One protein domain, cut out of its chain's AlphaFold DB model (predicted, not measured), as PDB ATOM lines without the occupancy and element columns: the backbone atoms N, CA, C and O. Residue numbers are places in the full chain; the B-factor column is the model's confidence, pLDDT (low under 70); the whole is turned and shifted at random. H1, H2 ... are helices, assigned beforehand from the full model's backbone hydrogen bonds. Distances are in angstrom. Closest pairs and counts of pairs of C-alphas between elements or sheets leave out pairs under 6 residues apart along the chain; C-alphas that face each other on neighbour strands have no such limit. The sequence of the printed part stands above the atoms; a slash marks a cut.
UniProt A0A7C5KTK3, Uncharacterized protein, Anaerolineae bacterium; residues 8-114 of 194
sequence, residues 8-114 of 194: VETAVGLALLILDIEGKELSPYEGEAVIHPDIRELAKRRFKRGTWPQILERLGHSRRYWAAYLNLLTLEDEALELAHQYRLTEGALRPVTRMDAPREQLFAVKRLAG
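What this domain is: This is residues 8 to 114 of the 194 residues of an uncharacterized protein of Anaerolineae bacterium (UniProt A0A7C5KTK3). Two helices, H1 and H4, pack on each other at a steep tilt in the middle of this domain, with H2 packed on residues 12 to 16 of H1 and with H3 and H5 at opposite ends of H1. H7 lies side by side with H5, the small H6 packs on H4, and a wide loop, residues 23 to 36, leads from the end of H1 back to H2. The printed part has 107 residues, with seven named helices in the order H1 to H7 and no named strand; the class is all helix. It is compact, with a radius of gyration of the C-alphas of 14.0 A and spans of 40 by 34 by 23 A.

Where its parts are: H1, residues 8 to 22, begins at C-alpha 8 at (-19.666, 52.541, 39.220) and is 21.2 A long. H2 is residues 37 to 42, 8.9 A long. H3, residues 51 to 59, is 12.3 A long, and H4, residues 63 to 72, is 14.8 A long and begins at C-alpha 63 at (-19.993, 46.284, 55.635). H5 is residues 77 to 85, 12.0 A, and H6 is residues 90 to 93, 5.1 A. H7, residues 102 to 112, is 15.3 A long and ends at C-alpha 112 at (-33.083, 51.145, 33.520).

How they stand to each other: H1 is the hub and touches four helices. With residues 12 to 16 alone it touches H2, about perpendicular at 78 degrees; their closest C-alphas, of Ala 15 and Ile 39, are 5.9 A apart. With residues 17 to 22 alone it touches H3, closest at the C-alphas of Ile 21 and Thr 51, 6.4 A, at a steep tilt of 55 degrees, opposite ways. H1 and H4 touch at a steep tilt of 63 degrees, opposite ways, closest at the C-alphas of Ala 11 and Tyr 69, 4.9 A. With residues 8 to 9 alone H1 touches H5, closest at the C-alphas of Val 8 and His 84, 5.7 A. H4 touches H6, closest at the C-alphas of Tyr 69 and Glu 90, 6.7 A. H5 and H7 touch at a shallow tilt of 14 degrees, the same way, closest at the C-alphas of Ala 79 and Leu 106, 5.0 A. Among the pairs that are apart are H3 and H7. Every O i to N i+4 pair is within hydrogen-bond range in H1, H2, H3, H5 and H7; in H4 it is 4 of 6, and H6 is too short for such a pair.

The domain as a whole: The two C-alphas farthest apart, of Arg 49 and Gly 114, are 41.4 A apart. The printed part has no cut. The link from H1 to H2 is long, with 14 residues. The mean pLDDT of the printed part is 86.4, and residues 31 to 34 are under 70.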
ATOM      1  N   VAL A   8     -20.798  53.277  39.803       89.06
ATOM      2  CA  VAL A   8     -19.666  52.541  39.220       89.06
ATOM      3  C   VAL A   8     -18.334  53.135  39.683       89.06
ATOM      4  O   VAL A   8     -17.488  52.396  40.178       89.06
ATOM      5  N   GLU A   9     -18.165  54.459  39.629       84.38
ATOM      6  CA  GLU A   9     -16.945  55.120  40.126       84.38
ATOM      7  C   GLU A   9     -16.745  54.896  41.625       84.38
ATOM      8  O   GLU A   9     -15.630  54.649  42.075       84.38
ATOM      9  N   THR A  10     -17.832  54.905  42.402       86.31
ATOM     10  CA  THR A  10     -17.781  54.578  43.834       86.31
ATOM     11  C   THR A  10     -17.293  53.143  44.058       86.31
ATOM     12  O   THR A  10     -16.470  52.900  44.942       86.31
ATOM     13  N   ALA A  11     -17.768  52.185  43.256       90.31
ATOM     14  CA  ALA A  11     -17.337  50.793  43.337       90.31
ATOM     15  C   ALA A  11     -15.853  50.623  42.969       90.31
ATOM     16  O   ALA A  11     -15.123  49.930  43.679       90.31
ATOM     17  N   VAL A  12     -15.393  51.303  41.914       87.19
ATOM     18  CA  VAL A  12     -13.980  51.320  41.498       87.19
ATOM     19  C   VAL A  12     -13.097  51.973  42.569       87.19
ATOM     20  O   VAL A  12     -12.068  51.413  42.938       87.19
ATOM     21  N   GLY A  13     -13.511  53.108  43.138       85.31
ATOM     22  CA  GLY A  13     -12.778  53.773  44.220       85.31
ATOM     23  C   GLY A  13     -12.648  52.899  45.471       85.31
ATOM     24  O   GLY A  13     -11.570  52.806  46.058       85.31
ATOM     25  N   LEU A  14     -13.715  52.186  45.846       89.31
ATOM     26  CA  LEU A  14     -13.675  51.210  46.937       89.31
ATOM     27  C   LEU A  14     -12.719  50.044  46.633       89.31
ATOM     28  O   LEU A  14     -11.986  49.601  47.515       89.31
ATOM     29  N   ALA A  15     -12.715  49.553  45.395       88.44
ATOM     30  CA  ALA A  15     -11.792  48.519  44.947       88.44
ATOM     31  C   ALA A  15     -10.321  48.956  45.057       88.44
ATOM     32  O   ALA A  15      -9.501  48.219  45.608       88.44
ATOM     33  N   LEU A  16      -9.997  50.167  44.605       85.44
ATOM     34  CA  LEU A  16      -8.651  50.734  44.731       85.44
ATOM     35  C   LEU A  16      -8.234  50.884  46.200       85.44
ATOM     36  O   LEU A  16      -7.123  50.509  46.563       85.44
ATOM     37  N   LEU A  17      -9.145  51.331  47.071       85.88
ATOM     38  CA  LEU A  17      -8.893  51.400  48.512       85.88
ATOM     39  C   LEU A  17      -8.603  50.018  49.123       85.88
ATOM     40  O   LEU A  17      -7.763  49.895  50.010       85.88
ATOM     41  N   ILE A  18      -9.290  48.965  48.675       87.62
ATOM     42  CA  ILE A  18      -9.029  47.595  49.143       87.62
ATOM     43  C   ILE A  18      -7.629  47.133  48.741       87.62
ATOM     44  O   ILE A  18      -6.963  46.470  49.537       87.62
ATOM     45  N   LEU A  19      -7.193  47.453  47.523       85.06
ATOM     46  CA  LEU A  19      -5.845  47.128  47.056       85.06
ATOM     47  C   LEU A  19      -4.785  47.851  47.892       85.06
ATOM     48  O   LEU A  19      -3.876  47.187  48.384       85.06
ATOM     49  N   ASP A  20      -4.981  49.146  48.156       86.94
ATOM     50  CA  ASP A  20      -4.138  49.952  49.052       86.94
ATOM     51  C   ASP A  20      -4.033  49.328  50.453       86.94
ATOM     52  O   ASP A  20      -2.943  48.995  50.916       86.94
ATOM     53  N   ILE A  21      -5.173  49.052  51.101       87.75
ATOM     54  CA  ILE A  21      -5.217  48.439  52.442       87.75
ATOM     55  C   ILE A  21      -4.516  47.073  52.472       87.75
ATOM     56  O   ILE A  21      -3.904  46.697  53.472       87.75
ATOM     57  N   GLU A  22      -4.625  46.289  51.398       91.75
ATOM     58  CA  GLU A  22      -3.993  44.974  51.318       91.75
ATOM     59  C   GLU A  22      -2.533  45.002  50.845       91.75
ATOM     60  O   GLU A  22      -1.916  43.925  50.817       91.75
ATOM     61  N   GLY A  23      -1.991  46.178  50.510       88.12
ATOM     62  CA  GLY A  23      -0.639  46.360  49.983       88.12
ATOM     63  C   GLY A  23      -0.446  45.684  48.627       88.12
ATOM     64  O   GLY A  23       0.540  44.977  48.430       88.12
ATOM     65  N   LYS A  24      -1.437  45.796  47.738       86.19
ATOM     66  CA  LYS A  24      -1.407  45.229  46.387       86.19
ATOM     67  C   LYS A  24      -1.391  46.342  45.352       86.19
ATOM     68  O   LYS A  24      -2.186  47.272  45.434       86.19
ATOM     69  N   GLU A  25      -0.545  46.181  44.352       81.19
ATOM     70  CA  GLU A  25      -0.523  47.039  43.172       81.19
ATOM     71  C   GLU A  25      -1.341  46.403  42.045       81.19
ATOM     72  O   GLU A  25      -1.548  45.186  42.023       81.19
ATOM     73  N   LEU A  26      -1.829  47.240  41.127       79.06
ATOM     74  CA  LEU A  26      -2.430  46.762  39.887       79.06
ATOM     75  C   LEU A  26      -1.332  46.162  39.009       79.06
ATOM     76  O   LEU A  26      -0.261  46.750  38.851       79.06
ATOM     77  N   SER A  27      -1.604  44.996  38.436       78.00
ATOM     78  CA  SER A  27      -0.741  44.417  37.414       78.00
ATOM     79  C   SER A  27      -0.707  45.303  36.159       78.00
ATOM     80  O   SER A  27      -1.666  46.022  35.885       78.00
ATOM     81  N   PRO A  28       0.382  45.283  35.372       77.44
ATOM     82  CA  PRO A  28       0.391  45.927  34.064       77.44
ATOM     83  C   PRO A  28      -0.710  45.342  33.167       77.44
ATOM     84  O   PRO A  28      -0.830  44.122  33.051       77.44
ATOM     85  N   TYR A  29      -1.490  46.202  32.512       71.94
ATOM     86  CA  TYR A  29      -2.582  45.791  31.632       71.94
ATOM     87  C   TYR A  29      -2.609  46.637  30.359       71.94
ATOM     88  O   TYR A  29      -2.658  47.863  30.421       71.94
ATOM     89  N   GLU A  30      -2.592  45.968  29.204       70.56
ATOM     90  CA  GLU A  30      -2.600  46.587  27.866       70.56
ATOM     91  C   GLU A  30      -3.890  46.290  27.080       70.56
ATOM     92  O   GLU A  30      -3.954  46.509  25.874       70.56
ATOM     93  N   GLY A  31      -4.917  45.745  27.738       69.81
ATOM     94  CA  GLY A  31      -6.172  45.393  27.074       69.81
ATOM     95  C   GLY A  31      -7.191  46.534  27.024       69.81
ATOM     96  O   GLY A  31      -7.008  47.600  27.605       69.81
ATOM     97  N   GLU A  32      -8.303  46.275  26.337       66.62
ATOM     98  CA  GLU A  32      -9.375  47.252  26.089       66.62
ATOM     99  C   GLU A  32     -10.487  47.240  27.155       66.62
ATOM    100  O   GLU A  32     -11.489  47.935  27.002       66.62
ATOM    101  N   ALA A  33     -10.357  46.439  28.222       66.75
ATOM    102  CA  ALA A  33     -11.403  46.349  29.238       66.75
ATOM    103  C   ALA A  33     -11.611  47.691  29.951       66.75
ATOM    104  O   ALA A  33     -10.669  48.376  30.351       66.75
ATOM    105  N   VAL A  34     -12.883  48.010  30.175       68.69
ATOM    106  CA  VAL A  34     -13.343  49.267  30.785       68.69
ATOM    107  C   VAL A  34     -12.891  49.374  32.233       68.69
ATOM    108  O   VAL A  34     -12.576  50.454  32.729       68.69
ATOM    109  N   ILE A  35     -12.868  48.235  32.921       78.06
ATOM    110  CA  ILE A  35     -12.396  48.119  34.292       78.06
ATOM    111  C   ILE A  35     -11.249  47.123  34.323       78.06
ATOM    112  O   ILE A  35     -11.363  46.007  33.815       78.06
ATOM    113  N   HIS A  36     -10.168  47.519  34.995       81.62
ATOM    114  CA  HIS A  36      -8.984  46.691  35.174       81.62
ATOM    115  C   HIS A  36      -9.343  45.284  35.706       81.62
ATOM    116  O   HIS A  36     -10.103  45.183  36.679       81.62
ATOM    117  N   PRO A  37      -8.782  44.192  35.155       83.94
ATOM    118  CA  PRO A  37      -9.101  42.828  35.591       83.94
ATOM    119  C   PRO A  37      -8.910  42.595  37.095       83.94
ATOM    120  O   PRO A  37      -9.784  42.023  37.746       83.94
ATOM    121  N   ASP A  38      -7.826  43.119  37.675       83.44
ATOM    122  CA  ASP A  38      -7.580  43.014  39.123       83.44
ATOM    123  C   ASP A  38      -8.676  43.667  39.971       83.44
ATOM    124  O   ASP A  38      -8.983  43.175  41.056       83.44
ATOM    125  N   ILE A  39      -9.298  44.743  39.477       86.12
ATOM    126  CA  ILE A  39     -10.427  45.407  40.141       86.12
ATOM    127  C   ILE A  39     -11.671  44.519  40.063       86.12
ATOM    128  O   ILE A  39     -12.359  44.342  41.069       86.12
ATOM    129  N   ARG A  40     -11.936  43.906  38.902       84.50
ATOM    130  CA  ARG A  40     -13.050  42.956  38.730       84.50
ATOM    131  C   ARG A  40     -12.906  41.733  39.634       84.50
ATOM    132  O   ARG A  40     -13.892  41.271  40.210       84.50
ATOM    133  N   GLU A  41     -11.689  41.230  39.808       87.69
ATOM    134  CA  GLU A  41     -11.423  40.049  40.634       87.69
ATOM    135  C   GLU A  41     -11.695  40.292  42.130       87.69
ATOM    136  O   GLU A  41     -12.056  39.371  42.868       87.69
ATOM    137  N   LEU A  42     -11.621  41.546  42.597       86.81
ATOM    138  CA  LEU A  42     -11.962  41.883  43.983       86.81
ATOM    139  C   LEU A  42     -13.397  41.500  44.350       86.81
ATOM    140  O   LEU A  42     -13.634  41.105  45.491       86.81
ATOM    141  N   ALA A  43     -14.337  41.583  43.409       85.25
ATOM    142  CA  ALA A  43     -15.734  41.245  43.665       85.25
ATOM    143  C   ALA A  43     -15.956  39.740  43.895       85.25
ATOM    144  O   ALA A  43     -16.970  39.346  44.470       85.25
ATOM    145  N   LYS A  44     -15.009  38.895  43.471       84.94
ATOM    146  CA  LYS A  44     -15.127  37.430  43.504       84.94
ATOM    147  C   LYS A  44     -14.366  36.785  44.661       84.94
ATOM    148  O   LYS A  44     -14.640  35.638  45.016       84.94
ATOM    149  N   ARG A  45     -13.426  37.500  45.281       87.38
ATOM    150  CA  ARG A  45     -12.514  36.925  46.281       87.38
ATOM    151  C   ARG A  45     -12.854  37.287  47.724       87.38
ATOM    152  O   ARG A  45     -13.570  38.236  48.029       87.38
ATOM    153  N   ARG A  46     -12.238  36.551  48.654       88.31
ATOM    154  CA  ARG A  46     -12.196  36.921  50.077       88.31
ATOM    155  C   ARG A  46     -11.068  37.928  50.339       88.31
ATOM    156  O   ARG A  46      -9.988  37.838  49.752       88.31
ATOM    157  N   PHE A  47     -11.319  38.871  51.244       91.94
ATOM    158  CA  PHE A  47     -10.339  39.876  51.671       91.94
ATOM    159  C   PHE A  47      -9.541  39.417  52.889       91.94
ATOM    160  O   PHE A  47     -10.003  38.568  53.660       91.94
ATOM    161  N   LYS A  48      -8.344  39.992  53.064       91.88
ATOM    162  CA  LYS A  48      -7.488  39.745  54.231       91.88
ATOM    163  C   LYS A  48      -8.233  40.099  55.529       91.88
ATOM    164  O   LYS A  48      -9.130  40.948  55.577       91.88
ATOM    165  N   ARG A  49      -7.867  39.427  56.626       91.94
ATOM    166  CA  ARG A  49      -8.405  39.746  57.956       91.94
ATOM    167  C   ARG A  49      -8.014  41.185  58.309       91.94
ATOM    168  O   ARG A  49      -6.852  41.543  58.193       91.94
ATOM    169  N   GLY A  50      -8.980  41.991  58.743       92.62
ATOM    170  CA  GLY A  50      -8.750  43.398  59.098       92.62
ATOM    171  C   GLY A  50      -9.019  44.407  57.976       92.62
ATOM    172  O   GLY A  50      -9.187  45.581  58.286       92.62
ATOM    173  N   THR A  51      -9.183  43.974  56.717       93.25
ATOM    174  CA  THR A  51      -9.509  44.883  55.601       93.25
ATOM    175  C   THR A  51     -10.844  45.598  55.821       93.25
ATOM    176  O   THR A  51     -10.928  46.817  55.726       93.25
ATOM    177  N   TRP A  52     -11.896  44.854  56.184       94.19
ATOM    178  CA  TRP A  52     -13.219  45.438  56.434       94.19
ATOM    179  C   TRP A  52     -13.229  46.469  57.570       94.19
ATOM    180  O   TRP A  52     -13.730  47.558  57.323       94.19
ATOM    181  N   PRO A  53     -12.683  46.190  58.772       93.44
ATOM    182  CA  PRO A  53     -12.540  47.204  59.817       93.44
ATOM    183  C   PRO A  53     -11.937  48.527  59.327       93.44
ATOM    184  O   PRO A  53     -12.528  49.571  59.573       93.44
ATOM    185  N   GLN A  54     -10.846  48.478  58.559       91.94
ATOM    186  CA  GLN A  54     -10.194  49.682  58.029       91.94
ATOM    187  C   GLN A  54     -11.068  50.440  57.018       91.94
ATOM    188  O   GLN A  54     -11.099  51.667  57.026       91.94
ATOM    189  N   ILE A  55     -11.820  49.734  56.165       88.44
ATOM    190  CA  ILE A  55     -12.783  50.371  55.249       88.44
ATOM    191  C   ILE A  55     -13.867  51.111  56.036       88.44
ATOM    192  O   ILE A  55     -14.198  52.247  55.706       88.44
ATOM    193  N   LEU A  56     -14.428  50.467  57.064       89.44
ATOM    194  CA  LEU A  56     -15.510  51.036  57.873       89.44
ATOM    195  C   LEU A  56     -15.033  52.248  58.677       89.44
ATOM    196  O   LEU A  56     -15.777  53.212  58.816       89.44
ATOM    197  N   GLU A  57     -13.795  52.211  59.166       86.62
ATOM    198  CA  GLU A  57     -13.154  53.337  59.844       86.62
ATOM    199  C   GLU A  57     -12.937  54.527  58.899       86.62
ATOM    200  O   GLU A  57     -13.272  55.656  59.250       86.62
ATOM    201  N   ARG A  58     -12.435  54.286  57.677       85.69
ATOM    202  CA  ARG A  58     -12.127  55.351  56.704       85.69
ATOM    203  C   ARG A  58     -13.367  55.960  56.051       85.69
ATOM    204  O   ARG A  58     -13.416  57.168  55.841       85.69
ATOM    205  N   LEU A  59     -14.336  55.132  55.662       83.94
ATOM    206  CA  LEU A  59     -15.469  55.561  54.834       83.94
ATOM    207  C   LEU A  59     -16.791  55.668  55.607       83.94
ATOM    208  O   LEU A  59     -17.783  56.157  55.062       83.94
ATOM    209  N   GLY A  60     -16.839  55.197  56.854       84.31
ATOM    210  CA  GLY A  60     -18.091  55.031  57.589       84.31
ATOM    211  C   GLY A  60     -18.984  53.958  56.960       84.31
ATOM    212  O   GLY A  60     -18.538  53.157  56.143       84.31
ATOM    213  N   HIS A  61     -20.271  53.942  57.312       90.38
ATOM    214  CA  HIS A  61     -21.271  52.966  56.845       90.38
ATOM    215  C   HIS A  61     -20.997  51.503  57.234       90.38
ATOM    216  O   HIS A  61     -20.006  51.157  57.861       90.38
ATOM    217  N   SER A  62     -21.954  50.623  56.926       89.31
ATOM    218  CA  SER A  62     -21.870  49.201  57.268       89.31
ATOM    219  C   SER A  62     -21.118  48.398  56.206       89.31
ATOM    220  O   SER A  62     -21.116  48.736  55.024       89.31
ATOM    221  N   ARG A  63     -20.583  47.235  56.592       91.50
ATOM    222  CA  ARG A  63     -19.993  46.284  55.635       91.50
ATOM    223  C   ARG A  63     -20.972  45.905  54.522       91.50
ATOM    224  O   ARG A  63     -20.572  45.784  53.371       91.50
ATOM    225  N   ARG A  64     -22.253  45.724  54.859       91.12
ATOM    226  CA  ARG A  64     -23.304  45.380  53.890       91.12
ATOM    227  C   ARG A  64     -23.483  46.468  52.832       91.12
ATOM    228  O   ARG A  64     -23.734  46.136  51.681       91.12
ATOM    229  N   TYR A  65     -23.361  47.732  53.228       90.69
ATOM    230  CA  TYR A  65     -23.461  48.871  52.323       90.69
ATOM    231  C   TYR A  65     -22.344  48.835  51.271       90.69
ATOM    232  O   TYR A  65     -22.626  48.774  50.080       90.69
ATOM    233  N   TRP A  66     -21.085  48.743  51.702       91.75
ATOM    234  CA  TRP A  66     -19.936  48.702  50.790       91.75
ATOM    235  C   TRP A  66     -19.846  47.424  49.961       91.75
ATOM    236  O   TRP A  66     -19.476  47.467  48.790       91.75
ATOM    237  N   ALA A  67     -20.243  46.285  50.529       91.75
ATOM    238  CA  ALA A  67     -20.334  45.040  49.778       91.75
ATOM    239  C   ALA A  67     -21.313  45.148  48.596       91.75
ATOM    240  O   ALA A  67     -21.075  44.542  47.559       91.75
ATOM    241  N   ALA A  68     -22.383  45.940  48.720       91.06
ATOM    242  CA  ALA A  68     -23.322  46.141  47.623       91.06
ATOM    243  C   ALA A  68     -22.689  46.903  46.442       91.06
ATOM    244  O   ALA A  68     -22.922  46.531  45.297       91.06
ATOM    245  N   TYR A  69     -21.817  47.882  46.716       92.19
ATOM    246  CA  TYR A  69     -21.038  48.564  45.678       92.19
ATOM    247  C   TYR A  69     -20.017  47.636  45.013       92.19
ATOM    248  O   TYR A  69     -19.921  47.627  43.792       92.19
ATOM    249  N   LEU A  70     -19.302  46.804  45.779       92.25
ATOM    250  CA  LEU A  70     -18.378  45.821  45.192       92.25
ATOM    251  C   LEU A  70     -19.086  44.834  44.268       92.25
ATOM    252  O   LEU A  70     -18.546  44.486  43.223       92.25
ATOM    253  N   ASN A  71     -20.303  44.423  44.623       92.69
ATOM    254  CA  ASN A  71     -21.097  43.533  43.782       92.69
ATOM    255  C   ASN A  71     -21.451  44.160  42.426       92.69
ATOM    256  O   ASN A  71     -21.737  43.422  41.496       92.69
ATOM    257  N   LEU A  72     -21.414  45.489  42.266       93.56
ATOM    258  CA  LEU A  72     -21.614  46.099  40.948       93.56
ATOM    259  C   LEU A  72     -20.523  45.663  39.964       93.56
ATOM    260  O   LEU A  72     -20.820  45.431  38.799       93.56
ATOM    261  N   LEU A  73     -19.285  45.467  40.433       91.25
ATOM    262  CA  LEU A  73     -18.146  45.071  39.596       91.25
ATOM    263  C   LEU A  73     -18.268  43.643  39.025       91.25
ATOM    264  O   LEU A  73     -17.430  43.238  38.218       91.25
ATOM    265  N   THR A  74     -19.293  42.874  39.417       90.62
ATOM    266  CA  THR A  74     -19.593  41.570  38.806       90.62
ATOM    267  C   THR A  74     -20.390  41.685  37.508       90.62
ATOM    268  O   THR A  74     -20.497  40.691  36.798       90.62
ATOM    269  N   LEU A  75     -20.968  42.852  37.207       90.06
ATOM    270  CA  LEU A  75     -21.665  43.101  35.945       90.06
ATOM    271  C   LEU A  75     -20.673  43.074  34.770       90.06
ATOM    272  O   LEU A  75     -19.512  43.454  34.925       90.06
ATOM    273  N   GLU A  76     -21.120  42.654  33.588       86.56
ATOM    274  CA  GLU A  76     -20.311  42.689  32.356       86.56
ATOM    275  C   GLU A  76     -19.884  44.110  31.962       86.56
ATOM    276  O   GLU A  76     -20.517  45.085  32.371       86.56
ATOM    277  N   ASP A  77     -18.822  44.235  31.156       84.75
ATOM    278  CA  ASP A  77     -18.244  45.537  30.775       84.75
ATOM    279  C   ASP A  77     -19.293  46.455  30.137       84.75
ATOM    280  O   ASP A  77     -19.498  47.566  30.614       84.75
ATOM    281  N   GLU A  78     -20.059  45.956  29.164       85.38
ATOM    282  CA  GLU A  78     -21.114  46.742  28.502       85.38
ATOM    283  C   GLU A  78     -22.210  47.197  29.490       85.38
ATOM    284  O   GLU A  78     -22.760  48.293  29.380       85.38
ATOM    285  N   ALA A  79     -22.536  46.375  30.493       90.19
ATOM    286  CA  ALA A  79     -23.520  46.733  31.512       90.19
ATOM    287  C   ALA A  79     -22.971  47.799  32.478       90.19
ATOM    288  O   ALA A  79     -23.710  48.702  32.872       90.19
ATOM    289  N   LEU A  80     -21.686  47.731  32.834       88.50
ATOM    290  CA  LEU A  80     -21.020  48.742  33.658       88.50
ATOM    291  C   LEU A  80     -20.844  50.069  32.925       88.50
ATOM    292  O   LEU A  80     -21.112  51.114  33.516       88.50
ATOM    293  N   GLU A  81     -20.473  50.035  31.646       85.12
ATOM    294  CA  GLU A  81     -20.397  51.224  30.792       85.12
ATOM    295  C   GLU A  81     -21.736  51.952  30.751       85.12
ATOM    296  O   GLU A  81     -21.802  53.149  31.028       85.12
ATOM    297  N   LEU A  82     -22.822  51.229  30.463       86.31
ATOM    298  CA  LEU A  82     -24.161  51.812  30.418       86.31
ATOM    299  C   LEU A  82     -24.598  52.312  31.800       86.31
ATOM    300  O   LEU A  82     -25.157  53.402  31.918       86.31
ATOM    301  N   ALA A  83     -24.320  51.564  32.864       89.25
ATOM    302  CA  ALA A  83     -24.629  52.007  34.217       89.25
ATOM    303  C   ALA A  83     -23.910  53.316  34.579       89.25
ATOM    304  O   ALA A  83     -24.523  54.206  35.171       89.25
ATOM    305  N   HIS A  84     -22.641  53.454  34.191       85.56
ATOM    306  CA  HIS A  84     -21.859  54.668  34.385       85.56
ATOM    307  C   HIS A  84     -22.372  55.822  33.508       85.56
ATOM    308  O   HIS A  84     -22.706  56.886  34.032       85.56
ATOM    309  N   GLN A  85     -22.536  55.592  32.200       82.62
ATOM    310  CA  GLN A  85     -22.977  56.591  31.221       82.62
ATOM    311  C   GLN A  85     -24.332  57.211  31.585       82.62
ATOM    312  O   GLN A  85     -24.520  58.419  31.452       82.62
ATOM    313  N   TYR A  86     -25.276  56.394  32.057       84.56
ATOM    314  CA  TYR A  86     -26.617  56.841  32.444       84.56
ATOM    315  C   TYR A  86     -26.731  57.164  33.942       84.56
ATOM    316  O   TYR A  86     -27.838  57.366  34.439       84.56
ATOM    317  N   ARG A  87     -25.598  57.218  34.662       86.25
ATOM    318  CA  ARG A  87     -25.493  57.504  36.105       86.25
ATOM    319  C   ARG A  87     -26.512  56.717  36.941       86.25
ATOM    320  O   ARG A  87     -27.145  57.260  37.848       86.25
ATOM    321  N   LEU A  88     -26.680  55.430  36.635       87.69
ATOM    322  CA  LEU A  88     -27.601  54.565  37.365       87.69
ATOM    323  C   LEU A  88     -27.153  54.432  38.824       87.69
ATOM    324  O   LEU A  88     -25.966  54.285  39.130       87.69
ATOM    325  N   THR A  89     -28.116  54.493  39.740       90.31
ATOM    326  CA  THR A  89     -27.836  54.408  41.175       90.31
ATOM    327  C   THR A  89     -27.545  52.969  41.593       90.31
ATOM    328  O   THR A  89     -28.050  52.016  40.998       90.31
ATOM    329  N   GLU A  90     -26.783  52.795  42.675       92.31
ATOM    330  CA  GLU A  90     -26.513  51.466  43.239       92.31
ATOM    331  C   GLU A  90     -27.817  50.727  43.572       92.31
ATOM    332  O   GLU A  90     -27.957  49.550  43.251       92.31
ATOM    333  N   GLY A  91     -28.808  51.431  44.129       89.62
ATOM    334  CA  GLY A  91     -30.108  50.848  44.454       89.62
ATOM    335  C   GLY A  91     -30.851  50.299  43.231       89.62
ATOM    336  O   GLY A  91     -31.475  49.244  43.332       89.62
ATOM    337  N   ALA A  92     -30.745  50.968  42.077       88.06
ATOM    338  CA  ALA A  92     -31.330  50.499  40.820       88.06
ATOM    339  C   ALA A  92     -30.582  49.287  40.239       88.06
ATOM    340  O   ALA A  92     -31.203  48.407  39.648       88.06
ATOM    341  N   LEU A  93     -29.263  49.218  40.429       92.88
ATOM    342  CA  LEU A  93     -28.413  48.143  39.911       92.88
ATOM    343  C   LEU A  93     -28.384  46.903  40.816       92.88
ATOM    344  O   LEU A  93     -28.158  45.795  40.335       92.88
ATOM    345  N   ARG A  94     -28.655  47.045  42.116       91.25
ATOM    346  CA  ARG A  94     -28.608  45.949  43.099       91.25
ATOM    347  C   ARG A  94     -29.462  44.720  42.738       91.25
ATOM    348  O   ARG A  94     -29.020  43.606  43.019       91.25
ATOM    349  N   PRO A  95     -30.678  44.842  42.170       88.50
ATOM    350  CA  PRO A  95     -31.426  43.679  41.694       88.50
ATOM    351  C   PRO A  95     -30.768  43.022  40.476       88.50
ATOM    352  O   PRO A  95     -30.846  41.807  40.329       88.50
ATOM    353  N   VAL A  96     -30.101  43.813  39.632       91.38
ATOM    354  CA  VAL A  96     -29.449  43.353  38.401       91.38
ATOM    355  C   VAL A  96     -28.251  42.464  38.715       91.38
ATOM    356  O   VAL A  96     -28.113  41.404  38.120       91.38
ATOM    357  N   THR A  97     -27.437  42.813  39.717       90.44
ATOM    358  CA  THR A  97     -26.265  42.002  40.112       90.44
ATOM    359  C   THR A  97     -26.622  40.602  40.619       90.44
ATOM    360  O   THR A  97     -25.733  39.787  40.836       90.44
ATOM    361  N   ARG A  98     -27.904  40.329  40.894       87.50
ATOM    362  CA  ARG A  98     -28.400  39.021  41.352       87.50
ATOM    363  C   ARG A  98     -28.931  38.146  40.219       87.50
ATOM    364  O   ARG A  98     -29.356  37.034  40.496       87.50
ATOM    365  N   MET A  99     -28.983  38.659  38.992       86.94
ATOM    366  CA  MET A  99     -29.421  37.884  37.834       86.94
ATOM    367  C   MET A  99     -28.290  36.955  37.395       86.94
ATOM    368  O   MET A  99     -27.144  37.394  37.300       86.94
ATOM    369  N   ASP A 100     -28.613  35.698  37.103       80.69
ATOM    370  CA  ASP A 100     -27.612  34.668  36.798       80.69
ATOM    371  C   ASP A 100     -27.038  34.795  35.378       80.69
ATOM    372  O   ASP A 100     -25.901  34.401  35.121       80.69
ATOM    373  N   ALA A 101     -27.807  35.363  34.442       82.50
ATOM    374  CA  ALA A 101     -27.423  35.463  33.037       82.50
ATOM    375  C   ALA A 101     -26.897  36.869  32.672       82.50
ATOM    376  O   ALA A 101     -27.656  37.841  32.733       82.50
ATOM    377  N   PRO A 102     -25.656  36.998  32.154       83.06
ATOM    378  CA  PRO A 102     -25.098  38.274  31.688       83.06
ATOM    379  C   PRO A 102     -25.976  39.031  30.679       83.06
ATOM    380  O   PRO A 102     -26.081  40.257  30.706       83.06
ATOM    381  N   ARG A 103     -26.675  38.298  29.802       83.69
ATOM    382  CA  ARG A 103     -27.611  38.885  28.828       83.69
ATOM    383  C   ARG A 103     -28.831  39.522  29.496       83.69
ATOM    384  O   ARG A 103     -29.282  40.575  29.051       83.69
ATOM    385  N   GLU A 104     -29.351  38.904  30.554       85.81
ATOM    386  CA  GLU A 104     -30.469  39.449  31.330       85.81
ATOM    387  C   GLU A 104     -30.034  40.685  32.114       85.81
ATOM    388  O   GLU A 104     -30.747  41.689  32.110       85.81
ATOM    389  N   GLN A 105     -28.825  40.652  32.688       88.88
ATOM    390  CA  GLN A 105     -28.228  41.809  33.353       88.88
ATOM    391  C   GLN A 105     -28.128  43.006  32.404       88.88
ATOM    392  O   GLN A 105     -28.632  44.090  32.701       88.88
ATOM    393  N   LEU A 106     -27.533  42.798  31.226       88.88
ATOM    394  CA  LEU A 106     -27.375  43.837  30.214       88.88
ATOM    395  C   LEU A 106     -28.725  44.393  29.742       88.88
ATOM    396  O   LEU A 106     -28.879  45.605  29.591       88.88
ATOM    397  N   PHE A 107     -29.722  43.532  29.527       84.62
ATOM    398  CA  PHE A 107     -31.069  43.969  29.163       84.62
ATOM    399  C   PHE A 107     -31.715  44.810  30.270       84.62
ATOM    400  O   PHE A 107     -32.287  45.865  29.989       84.62
ATOM    401  N   ALA A 108     -31.602  44.380  31.526       85.81
ATOM    402  CA  ALA A 108     -32.127  45.116  32.668       85.81
ATOM    403  C   ALA A 108     -31.461  46.494  32.804       85.81
ATOM    404  O   ALA A 108     -32.168  47.485  32.977       85.81
ATOM    405  N   VAL A 109     -30.137  46.590  32.628       89.56
ATOM    406  CA  VAL A 109     -29.427  47.880  32.587       89.56
ATOM    407  C   VAL A 109     -29.920  48.748  31.430       89.56
ATOM    408  O   VAL A 109     -30.252  49.911  31.646       89.56
ATOM    409  N   LYS A 110     -30.048  48.195  30.217       86.25
ATOM    410  CA  LYS A 110     -30.590  48.924  29.055       86.25
ATOM    411  C   LYS A 110     -32.003  49.447  29.321       86.25
ATOM    412  O   LYS A 110     -32.323  50.567  28.927       86.25
ATOM    413  N   ARG A 111     -32.840  48.679  30.018       81.62
ATOM    414  CA  ARG A 111     -34.181  49.108  30.430       81.62
ATOM    415  C   ARG A 111     -34.137  50.218  31.483       81.62
ATOM    416  O   ARG A 111     -34.860  51.196  31.335       81.62
ATOM    417  N   LEU A 112     -33.288  50.098  32.507       84.75
ATOM    418  CA  LEU A 112     -33.083  51.145  33.520       84.75
ATOM    419  C   LEU A 112     -32.567  52.450  32.897       84.75
ATOM    420  O   LEU A 112     -32.981  53.529  33.306       84.75
ATOM    421  N   ALA A 113     -31.728  52.344  31.868       81.94
ATOM    422  CA  ALA A 113     -31.233  53.462  31.069       81.94
ATOM    423  C   ALA A 113     -32.263  54.015  30.057       81.94
ATOM    424  O   ALA A 113     -31.957  54.946  29.315       81.94
ATOM    425  N   GLY A 114     -33.474  53.444  29.976       78.94
ATOM    426  CA  GLY A 114     -34.524  53.885  29.048       78.94
ATOM    427  C   GLY A 114     -34.264  53.552  27.571       78.94
ATOM    428  O   GLY A 114     -34.898  54.119  26.684       78.94
TER     429      GLY A 114